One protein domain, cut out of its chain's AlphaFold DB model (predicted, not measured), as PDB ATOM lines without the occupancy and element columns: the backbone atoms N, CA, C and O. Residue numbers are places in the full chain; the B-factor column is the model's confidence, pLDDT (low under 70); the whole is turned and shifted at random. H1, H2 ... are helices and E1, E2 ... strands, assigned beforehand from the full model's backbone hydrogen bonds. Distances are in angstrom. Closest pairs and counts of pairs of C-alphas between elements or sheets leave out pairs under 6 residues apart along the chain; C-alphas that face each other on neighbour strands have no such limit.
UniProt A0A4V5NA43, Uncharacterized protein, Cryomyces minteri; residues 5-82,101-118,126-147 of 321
ATOM      1  N   ILE A   5      40.020  20.684 -36.905       94.69
ATOM      2  CA  ILE A   5      38.996  20.052 -36.072       94.69
ATOM      3  C   ILE A   5      39.418  20.208 -34.613       94.69
ATOM      4  O   ILE A   5      40.513  19.802 -34.222       94.69
ATOM      5  N   PHE A   6      38.547  20.799 -33.798       93.25
ATOM      6  CA  PHE A   6      38.762  20.917 -32.361       93.25
ATOM      7  C   PHE A   6      37.962  19.860 -31.613       93.25
ATOM      8  O   PHE A   6      36.777  19.654 -31.859       93.25
ATOM      9  N   THR A   7      38.612  19.239 -30.640       91.12
ATOM     10  CA  THR A   7      37.966  18.470 -29.582       91.12
ATOM     11  C   THR A   7      38.235  19.174 -28.248       91.12
ATOM     12  O   THR A   7      39.043  20.108 -28.202       91.12
ATOM     13  N   PRO A   8      37.617  18.751 -27.130       89.69
ATOM     14  CA  PRO A   8      37.884  19.368 -25.830       89.69
ATOM     15  C   PRO A   8      39.370  19.392 -25.438       89.69
ATOM     16  O   PRO A   8      39.775  20.223 -24.633       89.69
ATOM     17  N   ARG A   9      40.187  18.488 -25.997       88.25
ATOM     18  CA  ARG A   9      41.586  18.284 -25.588       88.25
ATOM     19  C   ARG A   9      42.585  18.321 -26.733       88.25
ATOM     20  O   ARG A   9      43.782  18.417 -26.476       88.25
ATOM     21  N   LEU A  10      42.116  18.211 -27.973       93.25
ATOM     22  CA  LEU A  10      42.963  18.124 -29.153       93.25
ATOM     23  C   LEU A  10      42.572  19.164 -30.197       93.25
ATOM     24  O   LEU A  10      41.410  19.539 -30.340       93.25
ATOM     25  N   LYS A  11      43.567  19.561 -30.976       95.12
ATOM     26  CA  LYS A  11      43.432  20.303 -32.218       95.12
ATOM     27  C   LYS A  11      44.050  19.456 -33.322       95.12
ATOM     28  O   LYS A  11      45.247  19.179 -33.292       95.12
ATOM     29  N   LEU A  12      43.239  19.041 -34.280       96.12
ATOM     30  CA  LEU A  12      43.692  18.340 -35.472       96.12
ATOM     31  C   LEU A  12      43.820  19.371 -36.589       96.12
ATOM     32  O   LEU A  12      42.850  20.060 -36.895       96.12
ATOM     33  N   THR A  13      45.003  19.477 -37.182       95.62
ATOM     34  CA  THR A  13      45.283  20.385 -38.301       95.62
ATOM     35  C   THR A  13      45.504  19.556 -39.555       95.62
ATOM     36  O   THR A  13      46.335  18.650 -39.543       95.62
ATOM     37  N   LEU A  14      44.758  19.841 -40.620       94.69
ATOM     38  CA  LEU A  14      44.911  19.174 -41.908       94.69
ATOM     39  C   LEU A  14      46.284  19.505 -42.496       94.69
ATOM     40  O   LEU A  14      46.644  20.671 -42.646       94.69
ATOM     41  N   VAL A  15      47.029  18.468 -42.857       93.38
ATOM     42  CA  VAL A  15      48.372  18.568 -43.417       93.38
ATOM     43  C   VAL A  15      48.256  18.374 -44.918       93.38
ATOM     44  O   VAL A  15      47.992  17.275 -45.399       93.38
ATOM     45  N   THR A  16      48.446  19.452 -45.671       88.94
ATOM     46  CA  THR A  16      48.426  19.405 -47.141       88.94
ATOM     47  C   THR A  16      49.825  19.327 -47.741       88.94
ATOM     48  O   THR A  16      49.979  18.925 -48.889       88.94
ATOM     49  N   LYS A  17      50.843  19.760 -46.990       87.94
ATOM     50  CA  LYS A  17      52.233  19.872 -47.435       87.94
ATOM     51  C   LYS A  17      53.173  19.570 -46.270       87.94
ATOM     52  O   LYS A  17      52.881  19.950 -45.143       87.94
ATOM     53  N   ALA A  18      54.294  18.919 -46.562       85.19
ATOM     54  CA  ALA A  18      55.410  18.722 -45.635       85.19
ATOM     55  C   ALA A  18      56.714  18.968 -46.405       85.19
ATOM     56  O   ALA A  18      57.469  18.050 -46.720       85.19
ATOM     57  N   GLU A  19      56.905  20.218 -46.822       89.12
ATOM     58  CA  GLU A  19      58.085  20.637 -47.580       89.12
ATOM     59  C   GLU A  19      59.314  20.707 -46.654       89.12
ATOM     60  O   GLU A  19      59.198  20.845 -45.432       89.12
ATOM     61  N   ARG A  20      60.519  20.592 -47.216       86.44
ATOM     62  CA  ARG A  20      61.759  20.662 -46.432       86.44
ATOM     63  C   ARG A  20      61.881  22.031 -45.752       86.44
ATOM     64  O   ARG A  20      61.804  23.054 -46.423       86.44
ATOM     65  N   GLY A  21      62.086  22.033 -44.433       84.75
ATOM     66  CA  GLY A  21      62.119  23.251 -43.610       84.75
ATOM     67  C   GLY A  21      60.745  23.745 -43.143       84.75
ATOM     68  O   GLY A  21      60.658  24.821 -42.557       84.75
ATOM     69  N   SER A  22      59.674  22.990 -43.407       90.12
ATOM     70  CA  SER A  22      58.363  23.236 -42.803       90.12
ATOM     71  C   SER A  22      58.293  22.669 -41.378       90.12
ATOM     72  O   SER A  22      58.887  21.615 -41.119       90.12
ATOM     73  N   PRO A  23      57.541  23.312 -40.465       89.88
ATOM     74  CA  PRO A  23      57.340  22.786 -39.117       89.88
ATOM     75  C   PRO A  23      56.633  21.424 -39.134       89.88
ATOM     76  O   PRO A  23      56.910  20.577 -38.291       89.88
ATOM     77  N   GLU A  24      55.776  21.159 -40.125       93.12
ATOM     78  CA  GLU A  24      55.095  19.875 -40.274       93.12
ATOM     79  C   GLU A  24      56.084  18.726 -40.494       93.12
ATOM     80  O   GLU A  24      55.967  17.679 -39.857       93.12
ATOM     81  N   LEU A  25      57.084  18.915 -41.365       94.25
ATOM     82  CA  LEU A  25      58.090  17.882 -41.613       94.25
ATOM     83  C   LEU A  25      58.963  17.635 -40.377       94.25
ATOM     84  O   LEU A  25      59.315  16.486 -40.107       94.25
ATOM     85  N   GLU A  26      59.284  18.685 -39.619       95.00
ATOM     86  CA  GLU A  26      60.021  18.569 -38.356       95.00
ATOM     87  C   GLU A  26      59.229  17.769 -37.318       95.00
ATOM     88  O   GLU A  26      59.766  16.812 -36.759       95.00
ATOM     89  N   TRP A  27      57.939  18.066 -37.136       95.38
ATOM     90  CA  TRP A  27      57.054  17.303 -36.249       95.38
ATOM     91  C   TRP A  27      56.972  15.826 -36.639       95.38
ATOM     92  O   TRP A  27      57.038  14.939 -35.785       95.38
ATOM     93  N   PHE A  28      56.858  15.520 -37.934       95.62
ATOM     94  CA  PHE A  28      56.834  14.127 -38.387       95.62
ATOM     95  C   PHE A  28      58.176  13.436 -38.214       95.62
ATOM     96  O   PHE A  28      58.202  12.241 -37.918       95.62
ATOM     97  N   HIS A  29      59.283  14.158 -38.379       96.69
ATOM     98  CA  HIS A  29      60.599  13.594 -38.137       96.69
ATOM     99  C   HIS A  29      60.805  13.306 -36.650       96.69
ATOM    100  O   HIS A  29      61.262  12.219 -36.308       96.69
ATOM    101  N   GLU A  30      60.396  14.211 -35.762       96.56
ATOM    102  CA  GLU A  30      60.382  13.982 -34.314       96.56
ATOM    103  C   GLU A  30      59.549  12.740 -33.963       96.56
ATOM    104  O   GLU A  30      60.017  11.832 -33.275       96.56
ATOM    105  N   LEU A  31      58.336  12.643 -34.514       96.69
ATOM    106  CA  LEU A  31      57.456  11.497 -34.303       96.69
ATOM    107  C   LEU A  31      58.080  10.185 -34.785       96.69
ATOM    108  O   LEU A  31      57.989   9.172 -34.098       96.69
ATOM    109  N   ARG A  32      58.708  10.187 -35.965       96.19
ATOM    110  CA  ARG A  32      59.265   8.976 -36.579       96.19
ATOM    111  C   ARG A  32      60.655   8.597 -36.079       96.19
ATOM    112  O   ARG A  32      61.030   7.434 -36.185       96.19
ATOM    113  N   SER A  33      61.425   9.544 -35.564       97.19
ATOM    114  CA  SER A  33      62.714   9.275 -34.919       97.19
ATOM    115  C   SER A  33      62.538   8.775 -33.486       97.19
ATOM    116  O   SER A  33      63.465   8.203 -32.918       97.19
ATOM    117  N   ASN A  34      61.350   8.921 -32.895       97.44
ATOM    118  CA  ASN A  34      61.062   8.378 -31.578       97.44
ATOM    119  C   ASN A  34      60.860   6.852 -31.636       97.44
ATOM    120  O   ASN A  34      59.884   6.353 -32.202       97.44
ATOM    121  N   GLU A  35      61.765   6.106 -31.002       96.06
ATOM    122  CA  GLU A  35      61.727   4.638 -30.934       96.06
ATOM    123  C   GLU A  35      60.415   4.123 -30.325       96.06
ATOM    124  O   GLU A  35      59.769   3.235 -30.871       96.06
ATOM    125  N   LYS A  36      59.948   4.745 -29.237       95.56
ATOM    126  CA  LYS A  36      58.692   4.354 -28.584       95.56
ATOM    127  C   LYS A  36      57.469   4.683 -29.440       95.56
ATOM    128  O   LYS A  36      56.486   3.958 -29.401       95.56
ATOM    129  N   ALA A  37      57.488   5.752 -30.227       94.69
ATOM    130  CA  ALA A  37      56.383   6.003 -31.147       94.69
ATOM    131  C   ALA A  37      56.365   4.970 -32.285       94.69
ATOM    132  O   ALA A  37      55.289   4.585 -32.727       94.69
ATOM    133  N   THR A  38      57.534   4.496 -32.733       95.88
ATOM    134  CA  THR A  38      57.686   3.710 -33.968       95.88
ATOM    135  C   THR A  38      57.972   2.219 -33.792       95.88
ATOM    136  O   THR A  38      58.054   1.529 -34.805       95.88
ATOM    137  N   TRP A  39      58.069   1.687 -32.568       93.81
ATOM    138  CA  TRP A  39      58.423   0.273 -32.339       93.81
ATOM    139  C   TRP A  39      57.465  -0.734 -32.995       93.81
ATOM    140  O   TRP A  39      57.877  -1.842 -33.322       93.81
ATOM    141  N   TRP A  40      56.204  -0.352 -33.211       89.88
ATOM    142  CA  TRP A  40      55.187  -1.168 -33.886       89.88
ATOM    143  C   TRP A  40      54.973  -0.772 -35.361       89.88
ATOM    144  O   TRP A  40      54.190  -1.404 -36.066       89.88
ATOM    145  N   SER A  41      55.643   0.283 -35.842       90.81
ATOM    146  CA  SER A  41      55.474   0.786 -37.207       90.81
ATOM    147  C   SER A  41      56.154  -0.127 -38.222       90.81
ATOM    148  O   SER A  41      57.334  -0.446 -38.090       90.81
ATOM    149  N   ILE A  42      55.446  -0.446 -39.307       88.06
ATOM    150  CA  ILE A  42      55.972  -1.231 -40.438       88.06
ATOM    151  C   ILE A  42      57.205  -0.594 -41.101       88.06
ATOM    152  O   ILE A  42      58.020  -1.294 -41.696       88.06
ATOM    153  N   TYR A  43      57.361   0.729 -40.991       89.06
ATOM    154  CA  TYR A  43      58.496   1.461 -41.561       89.06
ATOM    155  C   TYR A  43      59.662   1.634 -40.580       89.06
ATOM    156  O   TYR A  43      60.699   2.175 -40.968       89.06
ATOM    157  N   GLY A  44      59.483   1.230 -39.320       92.88
ATOM    158  CA  GLY A  44      60.447   1.432 -38.246       92.88
ATOM    159  C   GLY A  44      60.797   2.900 -37.969       92.88
ATOM    160  O   GLY A  44      60.155   3.845 -38.453       92.88
ATOM    161  N   GLN A  45      61.849   3.067 -37.169       96.38
ATOM    162  CA  GLN A  45      62.399   4.360 -36.767       96.38
ATOM    163  C   GLN A  45      63.099   5.054 -37.945       96.38
ATOM    164  O   GLN A  45      63.949   4.469 -38.622       96.38
ATOM    165  N   ALA A  46      62.779   6.329 -38.172       96.25
ATOM    166  CA  ALA A  46      63.483   7.157 -39.145       96.25
ATOM    167  C   ALA A  46      64.828   7.631 -38.576       96.25
ATOM    168  O   ALA A  46      64.880   8.186 -37.480       96.25
ATOM    169  N   LYS A  47      65.910   7.453 -39.343       96.31
ATOM    170  CA  LYS A  47      67.259   7.909 -38.963       96.31
ATOM    171  C   LYS A  47      67.577   9.301 -39.497       96.31
ATOM    172  O   LYS A  47      68.455   9.976 -38.971       96.31
ATOM    173  N   SER A  48      66.880   9.707 -40.553       96.25
ATOM    174  CA  SER A  48      67.085  10.976 -41.241       96.25
ATOM    175  C   SER A  48      65.761  11.659 -41.582       96.25
ATOM    176  O   SER A  48      64.686  11.038 -41.608       96.25
ATOM    177  N   ILE A  49      65.836  12.960 -41.857       94.81
ATOM    178  CA  ILE A  49      64.684  13.722 -42.337       94.81
ATOM    179  C   ILE A  49      64.287  13.275 -43.752       94.81
ATOM    180  O   ILE A  49      63.103  13.234 -44.070       94.81
ATOM    181  N   GLU A  50      65.248  12.824 -44.567       94.69
ATOM    182  CA  GLU A  50      65.024  12.232 -45.891       94.69
ATOM    183  C   GLU A  50      64.153  10.967 -45.823       94.69
ATOM    184  O   GLU A  50      63.216  10.814 -46.611       94.69
ATOM    185  N   ASP A  51      64.415  10.079 -44.857       94.38
ATOM    186  CA  ASP A  51      63.601   8.873 -44.638       94.38
ATOM    187  C   ASP A  51      62.164   9.231 -44.247       94.38
ATOM    188  O   ASP A  51      61.206   8.528 -44.588       94.38
ATOM    189  N   THR A  52      62.014  10.334 -43.513       94.94
ATOM    190  CA  THR A  52      60.714  10.870 -43.107       94.94
ATOM    191  C   THR A  52      59.972  11.407 -44.321       94.94
ATOM    192  O   THR A  52      58.849  10.980 -44.578       94.94
ATOM    193  N   GLU A  53      60.625  12.250 -45.119       92.81
ATOM    194  CA  GLU A  53      60.087  12.829 -46.350       92.81
ATOM    195  C   GLU A  53      59.610  11.743 -47.329       92.81
ATOM    196  O   GLU A  53      58.511  11.832 -47.876       92.81
ATOM    197  N   LYS A  54      60.401  10.676 -47.508       92.31
ATOM    198  CA  LYS A  54      60.059   9.552 -48.391       92.31
ATOM    199  C   LYS A  54      58.751   8.868 -47.988       92.31
ATOM    200  O   LYS A  54      57.955   8.535 -48.859       92.31
ATOM    201  N   VAL A  55      58.527   8.661 -46.694       91.00
ATOM    202  CA  VAL A  55      57.298   8.025 -46.193       91.00
ATOM    203  C   VAL A  55      56.132   9.012 -46.177       91.00
ATOM    204  O   VAL A  55      55.022   8.639 -46.538       91.00
ATOM    205  N   MET A  56      56.371  10.288 -45.854       90.38
ATOM    206  CA  MET A  56      55.327  11.318 -45.877       90.38
ATOM    207  C   MET A  56      54.744  11.541 -47.276       90.38
ATOM    208  O   MET A  56      53.554  11.822 -47.389       90.38
ATOM    209  N   LYS A  57      55.530  11.338 -48.343       88.44
ATOM    210  CA  LYS A  57      55.019  11.316 -49.728       88.44
ATOM    211  C   LYS A  57      53.939  10.249 -49.954       88.44
ATOM    212  O   LYS A  57      53.098  10.426 -50.823       88.44
ATOM    213  N   GLY A  58      53.932   9.169 -49.169       85.50
ATOM    214  CA  GLY A  58      52.865   8.167 -49.192       85.50
ATOM    215  C   GLY A  58      51.568   8.648 -48.534       85.50
ATOM    216  O   GLY A  58      50.486   8.278 -48.977       85.50
ATOM    217  N   TYR A  59      51.655   9.507 -47.517       85.44
ATOM    218  CA  TYR A  59      50.487   9.974 -46.760       85.44
ATOM    219  C   TYR A  59      49.847  11.242 -47.324       85.44
ATOM    220  O   TYR A  59      48.653  11.467 -47.131       85.44
ATOM    221  N   LEU A  60      50.635  12.090 -47.980       85.12
ATOM    222  CA  LEU A  60      50.155  13.347 -48.544       85.12
ATOM    223  C   LEU A  60      49.607  13.146 -49.956       85.12
ATOM    224  O   LEU A  60      49.997  12.226 -50.675       85.12
ATOM    225  N   LEU A  61      48.695  14.032 -50.355       78.56
ATOM    226  CA  LEU A  61      48.225  14.100 -51.733       78.56
ATOM    227  C   LEU A  61      49.391  14.494 -52.647       78.56
ATOM    228  O   LEU A  61      49.953  15.585 -52.519       78.56
ATOM    229  N   THR A  62      49.733  13.620 -53.587       71.31
ATOM    230  CA  THR A  62      50.656  13.953 -54.673       71.31
ATOM    231  C   THR A  62      49.855  14.661 -55.764       71.31
ATOM    232  O   THR A  62      48.901  14.101 -56.291       71.31
ATOM    233  N   ASN A  63      50.220  15.900 -56.099       58.53
ATOM    234  CA  ASN A  63      49.452  16.768 -57.009       58.53
ATOM    235  C   ASN A  63      49.457  16.338 -58.494       58.53
ATOM    236  O   ASN A  63      49.002  17.101 -59.341       58.53
ATOM    237  N   GLU A  64      49.958  15.155 -58.849       55.34
ATOM    238  CA  GLU A  64      50.190  14.787 -60.249       55.34
ATOM    239  C   GLU A  64      49.678  13.371 -60.557       55.34
ATOM    240  O   GLU A  64      50.391  12.384 -60.413       55.34
ATOM    241  N   GLY A  65      48.423  13.279 -61.011       54.94
ATOM    242  CA  GLY A  65      47.951  12.183 -61.872       54.94
ATOM    243  C   GLY A  65      47.262  10.979 -61.220       54.94
ATOM    244  O   GLY A  65      46.689  10.169 -61.946       54.94
ATOM    245  N   GLU A  66      47.246  10.847 -59.892       58.34
ATOM    246  CA  GLU A  66      46.480   9.792 -59.206       58.34
ATOM    247  C   GLU A  66      45.067  10.286 -58.860       58.34
ATOM    248  O   GLU A  66      44.751  10.606 -57.717       58.34
ATOM    249  N   GLU A  67      44.199  10.378 -59.869       56.53
ATOM    250  CA  GLU A  67      42.864  10.995 -59.758       56.53
ATOM    251  C   GLU A  67      41.879  10.274 -58.808       56.53
ATOM    252  O   GLU A  67      40.778  10.774 -58.594       56.53
ATOM    253  N   ASN A  68      42.249   9.144 -58.189       59.53
ATOM    254  CA  ASN A  68      41.313   8.298 -57.431       59.53
ATOM    255  C   ASN A  68      41.745   7.928 -56.003       59.53
ATOM    256  O   ASN A  68      41.021   7.190 -55.333       59.53
ATOM    257  N   THR A  69      42.884   8.415 -55.506       74.75
ATOM    258  CA  THR A  69      43.389   8.001 -54.187       74.75
ATOM    259  C   THR A  69      42.975   9.013 -53.119       74.75
ATOM    260  O   THR A  69      43.510  10.118 -53.031       74.75
ATOM    261  N   TYR A  70      41.997   8.656 -52.286       86.06
ATOM    262  CA  TYR A  70      41.564   9.504 -51.177       86.06
ATOM    263  C   TYR A  70      42.609   9.438 -50.059       86.06
ATOM    264  O   TYR A  70      42.752   8.405 -49.410       86.06
ATOM    265  N   ARG A  71      43.356  10.524 -49.833       89.88
ATOM    266  CA  ARG A  71      44.377  10.607 -48.777       89.88
ATOM    267  C   ARG A  71      44.181  11.857 -47.934       89.88
ATOM    268  O   ARG A  71      44.071  12.960 -48.463       89.88
ATOM    269  N   VAL A  72      44.131  11.689 -46.618       92.50
ATOM    270  CA  VAL A  72      43.955  12.779 -45.655       92.50
ATOM    271  C   VAL A  72      44.889  12.554 -44.476       92.50
ATOM    272  O   VAL A  72      44.880  11.484 -43.880       92.50
ATOM    273  N   ALA A  73      45.665  13.569 -44.111       94.88
ATOM    274  CA  ALA A  73      46.581  13.526 -42.977       94.88
ATOM    275  C   ALA A  73      46.278  14.673 -42.007       94.88
ATOM    276  O   ALA A  73      46.193  15.829 -42.413       94.88
ATOM    277  N   TYR A  74      46.134  14.364 -40.721       96.50
ATOM    278  CA  TYR A  74      45.909  15.329 -39.650       96.50
ATOM    279  C   TYR A  74      47.056  15.288 -38.641       96.50
ATOM    280  O   TYR A  74      47.287  14.270 -37.989       96.50
ATOM    281  N   ALA A  75      47.729  16.422 -38.455       96.69
ATOM    282  CA  ALA A  75      48.650  16.629 -37.347       96.69
ATOM    283  C   ALA A  75      47.847  16.874 -36.064       96.69
ATOM    284  O   ALA A  75      47.047  17.812 -35.974       96.69
ATOM    285  N   VAL A  76      48.056  16.025 -35.065       96.75
ATOM    286  CA  VAL A  76      47.344  16.057 -33.792       96.75
ATOM    287  C   VAL A  76      48.148  16.857 -32.785       96.75
ATOM    288  O   VAL A  76      49.286  16.519 -32.466       96.75
ATOM    289  N   HIS A  77      47.520  17.891 -32.238       95.50
ATOM    290  CA  HIS A  77      48.088  18.705 -31.182       95.50
ATOM    291  C   HIS A  77      47.244  18.600 -29.917       95.50
ATOM    292  O   HIS A  77      46.016  18.654 -29.974       95.50
ATOM    293  N   LYS A  78      47.891  18.491 -28.763       93.75
ATOM    294  CA  LYS A  78      47.266  18.591 -27.450       93.75
ATOM    295  C   LYS A  78      47.055  20.057 -27.105       93.75
ATOM    296  O   LYS A  78      47.978  20.860 -27.204       93.75
ATOM    297  N   VAL A  79      45.839  20.403 -26.702       91.81
ATOM    298  CA  VAL A  79      45.508  21.737 -26.198       91.81
ATOM    299  C   VAL A  79      46.024  21.831 -24.766       91.81
ATOM    300  O   VAL A  79      45.613  21.052 -23.907       91.81
ATOM    301  N   LEU A  80      46.940  22.761 -24.514       88.50
ATOM    302  CA  LEU A  80      47.413  23.056 -23.171       88.50
ATOM    303  C   LEU A  80      46.429  24.041 -22.535       88.50
ATOM    304  O   LEU A  80      46.155  25.114 -23.080       88.50
ATOM    305  N   GLU A  81      45.863  23.665 -21.391       81.50
ATOM    306  CA  GLU A  81      45.108  24.606 -20.574       81.50
ATOM    307  C   GLU A  81      46.091  25.658 -20.069       81.50
ATOM    308  O   GLU A  81      47.026  25.357 -19.324       81.50
ATOM    309  N   SER A  82      45.917  26.900 -20.518       65.50
ATOM    310  CA  SER A  82      46.650  28.016 -19.948       65.50
ATOM    311  C   SER A  82      46.329  28.039 -18.455       65.50
ATOM    312  O   SER A  82      45.172  28.255 -18.094       65.50
ATOM    313  N   THR A 101      49.391  24.942 -28.054       91.69
ATOM    314  CA  THR A 101      49.181  23.572 -28.500       91.69
ATOM    315  C   THR A 101      50.521  22.904 -28.691       91.69
ATOM    316  O   THR A 101      51.425  23.504 -29.263       91.69
ATOM    317  N   GLU A 102      50.626  21.665 -28.243       94.19
ATOM    318  CA  GLU A 102      51.827  20.842 -28.358       94.19
ATOM    319  C   GLU A 102      51.558  19.719 -29.356       94.19
ATOM    320  O   GLU A 102      50.519  19.064 -29.265       94.19
ATOM    321  N   PHE A 103      52.444  19.503 -30.327       95.75
ATOM    322  CA  PHE A 103      52.303  18.394 -31.266       95.75
ATOM    323  C   PHE A 103      52.467  17.057 -30.529       95.75
ATOM    324  O   PHE A 103      53.397  16.877 -29.750       95.75
ATOM    325  N   VAL A 104      51.546  16.119 -30.753       96.75
ATOM    326  CA  VAL A 104      51.545  14.823 -30.055       96.75
ATOM    327  C   VAL A 104      51.392  13.627 -30.979       96.75
ATOM    328  O   VAL A 104      51.580  12.500 -30.523       96.75
ATOM    329  N   GLY A 105      51.053  13.820 -32.254       96.81
ATOM    330  CA  GLY A 105      50.905  12.696 -33.169       96.81
ATOM    331  C   GLY A 105      50.349  13.042 -34.541       96.81
ATOM    332  O   GLY A 105      50.123  14.197 -34.887       96.81
ATOM    333  N   LEU A 106      50.104  12.002 -35.320       96.50
ATOM    334  CA  LEU A 106      49.620  12.043 -36.691       96.50
ATOM    335  C   LEU A 106      48.498  11.016 -36.845       96.50
ATOM    336  O   LEU A 106      48.604   9.906 -36.332       96.50
ATOM    337  N   VAL A 107      47.439  11.381 -37.565       96.38
ATOM    338  CA  VAL A 107      46.369  10.471 -37.988       96.38
ATOM    339  C   VAL A 107      46.220  10.575 -39.499       96.38
ATOM    340  O   VAL A 107      46.128  11.682 -40.027       96.38
ATOM    341  N   THR A 108      46.187   9.446 -40.196       94.94
ATOM    342  CA  THR A 108      46.056   9.386 -41.653       94.94
ATOM    343  C   THR A 108      44.895   8.492 -42.061       94.94
ATOM    344  O   THR A 108      44.671   7.442 -41.467       94.94
ATOM    345  N   LEU A 109      44.177   8.914 -43.094       93.12
ATOM    346  CA  LEU A 109      43.138   8.160 -43.782       93.12
ATOM    347  C   LEU A 109      43.576   7.984 -45.233       93.12
ATOM    348  O   LEU A 109      43.777   8.982 -45.926       93.12
ATOM    349  N   THR A 110      43.713   6.749 -45.695       90.56
ATOM    350  CA  THR A 110      44.136   6.431 -47.066       90.56
ATOM    351  C   THR A 110      43.165   5.444 -47.696       90.56
ATOM    352  O   THR A 110      42.788   4.465 -47.067       90.56
ATOM    353  N   SER A 111      42.719   5.673 -48.928       88.81
ATOM    354  CA  SER A 111      41.943   4.672 -49.670       88.81
ATOM    355  C   SER A 111      42.775   3.412 -49.872       88.81
ATOM    356  O   SER A 111      43.966   3.509 -50.165       88.81
ATOM    357  N   LEU A 112      42.139   2.248 -49.765       84.94
ATOM    358  CA  LEU A 112      42.795   0.977 -50.061       84.94
ATOM    359  C   LEU A 112      43.165   0.912 -51.549       84.94
ATOM    360  O   LEU A 112      42.298   1.028 -52.415       84.94
ATOM    361  N   ASP A 113      44.450   0.724 -51.834       78.06
ATOM    362  CA  ASP A 113      44.990   0.528 -53.178       78.06
ATOM    363  C   ASP A 113      45.739  -0.814 -53.279       78.06
ATOM    364  O   ASP A 113      45.800  -1.592 -52.324       78.06
ATOM    365  N   ALA A 114      46.316  -1.115 -54.443       70.81
ATOM    366  CA  ALA A 114      47.088  -2.344 -54.649       70.81
ATOM    367  C   ALA A 114      48.359  -2.440 -53.772       70.81
ATOM    368  O   ALA A 114      48.970  -3.505 -53.714       70.81
ATOM    369  N   GLY A 115      48.769  -1.342 -53.127       71.50
ATOM    370  CA  GLY A 115      49.875  -1.278 -52.172       71.50
ATOM    371  C   GLY A 115      49.439  -1.324 -50.703       71.50
ATOM    372  O   GLY A 115      50.308  -1.352 -49.831       71.50
ATOM    373  N   SER A 116      48.132  -1.338 -50.422       77.94
ATOM    374  CA  SER A 116      47.593  -1.463 -49.066       77.94
ATOM    375  C   SER A 116      47.816  -2.861 -48.481       77.94
ATOM    376  O   SER A 116      48.109  -3.828 -49.194       77.94
ATOM    377  N   LEU A 117      47.714  -2.970 -47.155       78.19
ATOM    378  CA  LEU A 117      47.856  -4.248 -46.463       78.19
ATOM    379  C   LEU A 117      46.812  -5.244 -46.977       78.19
ATOM    380  O   LEU A 117      45.626  -4.927 -47.060       78.19
ATOM    381  N   ALA A 118      47.257  -6.462 -47.299       81.31
ATOM    382  CA  ALA A 118      46.367  -7.529 -47.734       81.31
ATOM    383  C   ALA A 118      45.336  -7.812 -46.634       81.31
ATOM    384  O   ALA A 118      45.672  -8.347 -45.574       81.31
ATOM    385  N   PRO A 126      32.319  -7.626 -50.480       81.88
ATOM    386  CA  PRO A 126      31.871  -8.201 -51.738       81.88
ATOM    387  C   PRO A 126      31.954  -7.163 -52.863       81.88
ATOM    388  O   PRO A 126      31.581  -6.004 -52.670       81.88
ATOM    389  N   THR A 127      32.372  -7.576 -54.062       77.56
ATOM    390  CA  THR A 127      32.571  -6.680 -55.221       77.56
ATOM    391  C   THR A 127      31.348  -5.805 -55.528       77.56
ATOM    392  O   THR A 127      31.494  -4.664 -55.956       77.56
ATOM    393  N   ALA A 128      30.139  -6.310 -55.260       77.50
ATOM    394  CA  ALA A 128      28.889  -5.571 -55.438       77.50
ATOM    395  C   ALA A 128      28.732  -4.368 -54.483       77.50
ATOM    396  O   ALA A 128      28.086  -3.389 -54.846       77.50
ATOM    397  N   ALA A 129      29.314  -4.425 -53.281       78.56
ATOM    398  CA  ALA A 129      29.309  -3.328 -52.311       78.56
ATOM    399  C   ALA A 129      30.491  -2.364 -52.517       78.56
ATOM    400  O   ALA A 129      30.372  -1.173 -52.225       78.56
ATOM    401  N   ALA A 130      31.608  -2.855 -53.064       78.00
ATOM    402  CA  ALA A 130      32.833  -2.080 -53.268       78.00
ATOM    403  C   ALA A 130      32.664  -0.881 -54.225       78.00
ATOM    404  O   ALA A 130      33.357   0.118 -54.086       78.00
ATOM    405  N   THR A 131      31.721  -0.932 -55.171       78.94
ATOM    406  CA  THR A 131      31.466   0.177 -56.114       78.94
ATOM    407  C   THR A 131      30.718   1.360 -55.499       78.94
ATOM    408  O   THR A 131      30.740   2.449 -56.066       78.94
ATOM    409  N   THR A 132      30.047   1.165 -54.361       85.75
ATOM    410  CA  THR A 132      29.262   2.214 -53.676       85.75
ATOM    411  C   THR A 132      29.810   2.571 -52.298       85.75
ATOM    412  O   THR A 132      29.360   3.541 -51.692       85.75
ATOM    413  N   THR A 133      30.797   1.814 -51.813       84.31
ATOM    414  CA  THR A 133      31.376   1.971 -50.480       84.31
ATOM    415  C   THR A 133      32.810   2.463 -50.600       84.31
ATOM    416  O   THR A 133      33.654   1.789 -51.184       84.31
ATOM    417  N   LEU A 134      33.097   3.629 -50.022       85.62
ATOM    418  CA  LEU A 134      34.466   4.110 -49.870       85.62
ATOM    419  C   LEU A 134      35.104   3.416 -48.664       85.62
ATOM    420  O   LEU A 134      34.749   3.711 -47.522       85.62
ATOM    421  N   THR A 135      36.061   2.528 -48.917       85.75
ATOM    422  CA  THR A 135      36.862   1.900 -47.860       85.75
ATOM    423  C   THR A 135      38.175   2.649 -47.686       85.75
ATOM    424  O   THR A 135      38.907   2.883 -48.651       85.75
ATOM    425  N   VAL A 136      38.476   3.018 -46.443       89.75
ATOM    426  CA  VAL A 136      39.700   3.728 -46.069       89.75
ATOM    427  C   VAL A 136      40.421   2.985 -44.953       89.75
ATOM    428  O   VAL A 136      39.797   2.455 -44.036       89.75
ATOM    429  N   GLU A 137      41.739   2.975 -45.029       90.06
ATOM    430  CA  GLU A 137      42.645   2.573 -43.970       90.06
ATOM    431  C   GLU A 137      42.893   3.766 -43.043       90.06
ATOM    432  O   GLU A 137      43.213   4.869 -43.493       90.06
ATOM    433  N   LEU A 138      42.717   3.542 -41.741       93.56
ATOM    434  CA  LEU A 138      43.025   4.506 -40.692       93.56
ATOM    435  C   LEU A 138      44.328   4.087 -40.013       93.56
ATOM    436  O   LEU A 138      44.376   3.042 -39.366       93.56
ATOM    437  N   ALA A 139      45.345   4.938 -40.091       93.25
ATOM    438  CA  ALA A 139      46.585   4.775 -39.343       93.25
ATOM    439  C   ALA A 139      46.804   5.967 -38.405       93.25
ATOM    440  O   ALA A 139      46.337   7.081 -38.651       93.25
ATOM    441  N   TYR A 140      47.493   5.734 -37.291       95.50
ATOM    442  CA  TYR A 140      47.762   6.763 -36.292       95.50
ATOM    443  C   TYR A 140      49.106   6.527 -35.625       95.50
ATOM    444  O   TYR A 140      49.467   5.390 -35.386       95.50
ATOM    445  N   LEU A 141      49.831   7.582 -35.269       95.44
ATOM    446  CA  LEU A 141      51.141   7.499 -34.631       95.44
ATOM    447  C   LEU A 141      51.228   8.601 -33.570       95.44
ATOM    448  O   LEU A 141      50.964   9.759 -33.877       95.44
ATOM    449  N   PHE A 142      51.571   8.264 -32.325       96.38
ATOM    450  CA  PHE A 142      51.596   9.228 -31.216       96.38
ATOM    451  C   PHE A 142      52.918   9.189 -30.460       96.38
ATOM    452  O   PHE A 142      53.435   8.111 -30.163       96.38
ATOM    453  N   LEU A 143      53.408  10.366 -30.077       96.25
ATOM    454  CA  LEU A 143      54.520  10.508 -29.148       96.25
ATOM    455  C   LEU A 143      54.117  10.002 -27.753       96.25
ATOM    456  O   LEU A 143      52.961  10.181 -27.354       96.25
ATOM    457  N   PRO A 144      55.067   9.475 -26.957       94.62
ATOM    458  CA  PRO A 144      54.797   9.030 -25.590       94.62
ATOM    459  C   PRO A 144      54.130  10.079 -24.693       94.62
ATOM    460  O   PRO A 144      53.319   9.729 -23.843       94.62
ATOM    461  N   ILE A 145      54.405  11.370 -24.907       90.88
ATOM    462  CA  ILE A 145      53.769  12.471 -24.163       90.88
ATOM    463  C   ILE A 145      52.251  12.583 -24.410       90.88
ATOM    464  O   ILE A 145      51.507  13.118 -23.583       90.88
ATOM    465  N   GLY A 146      51.776  12.056 -25.541       88.44
ATOM    466  CA  GLY A 146      50.358  11.936 -25.866       88.44
ATOM    467  C   GLY A 146      49.691  10.696 -25.260       88.44
ATOM    468  O   GLY A 146      48.460  10.634 -25.211       88.44
ATOM    469  N   TRP A 147      50.466   9.715 -24.783       88.12
ATOM    470  CA  TRP A 147      49.943   8.455 -24.252       88.12
ATOM    471  C   TRP A 147      49.381   8.655 -22.840       88.12
ATOM    472  O   TRP A 147      49.948   9.366 -22.015       88.12
TER     473      TRP A 147
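AT A GLANCE: This is residues 5 to 82, 101 to 118 and 126 to 147 of the 321 residues of an uncharacterized protein of Cryomyces minteri (UniProt A0A4V5NA43). A twisted wall of four antiparallel strands has helix H1 running across one face, and H3 packs on H1 about perpendicular to it, reaching the sheet with its residues 56 to 59. The short H2 sits at the corner after H1, beside the last part of E4, while residues 126 to 133, including H4, stick out as a free arm. The printed part has 118 residues with four named helices and four named strands, in the order E1 H1 H2 H3 E2 E3 H4 E4; the sheet's order is E1 E2 E3 E4, and the class is mixed, helices and strands. The whole is compact, with a radius of gyration of the C-alphas of 15.3 A and spans of 51 by 34 by 28 A.

IN THESE COORDINATES: E1 is residues 10 to 14, beginning at C-alpha 10 (42.963, 18.124, -29.153); residues 5 to 6 form a short antiparallel pairing with residues 11 to 12 of E1. H1, residues 23 to 33, is 15.1 A long, and H2 is residues 35 to 38. H3, residues 49 to 59, is 15.3 A long and begins at C-alpha 49 (64.684, 13.722, -42.337). E2, residues 71 to 79, is 25.2 A long. E3, residues 101 to 111, is 29.3 A long and bends by 62 degrees at residue 104. H4 is residues 127 to 130. E4, residues 136 to 142, is 19.8 A long and ends at C-alpha 142 (51.596, 9.228, -31.216).

HOW THE PARTS SIT: E1 and E4 are the edge strands. E1 and E2 are antiparallel at 149 degrees, with N 11 and O 77 2.8 A apart, within hydrogen-bond range. E2 and E3 stand at 160 degrees, with N 74 and O 107 at 2.8 A. E3 and E4 stand at 158 degrees, with N 139 and O 108 at 2.9 A. H1 is on the sheet at a height of 8.8 A, making two layers, a helix on one face of a sheet. It lies over E3 and, only just, over E4, where 3 of its C-alphas fall; on the local plane it runs across the strands, at 83 degrees to E3. H1 and H3 touch, about perpendicular at 77 degrees; their closest C-alphas, those of His 29 and Thr 52, are 5.7 A apart. H3 only grazes the sheet; its closest C-alphas to E2 are those of Tyr 59 and Arg 71, at 6.5 A. H1 and H2 only just touch, only at the corner, with 3 pairs of C-alphas within 8 A; the closest are those of Arg 32 and Thr 38, at 6.1 A. H2 only grazes the sheet, with residues 36 to 38. H4 is not on the sheet and touches no helix. Each O i to N i+4 pair is within hydrogen-bond range in H1, as are 5 of 7 in H3; H2 and H4 are too short for such a pair.

THE WHOLE: The C-alphas of Ser 82 and Ala 128, the two farthest apart, are 52.0 A apart. Residues 83 to 100 are not printed, with 10.0 A between C-alphas 82 and 101; nor are residues 119 to 125, with 15.1 A between C-alphas 118 and 126. Of the links printed whole, H3 to E2 is long. The mean pLDDT of the printed part is 88.4; residues 63 to 68 and residue 82 are under 70.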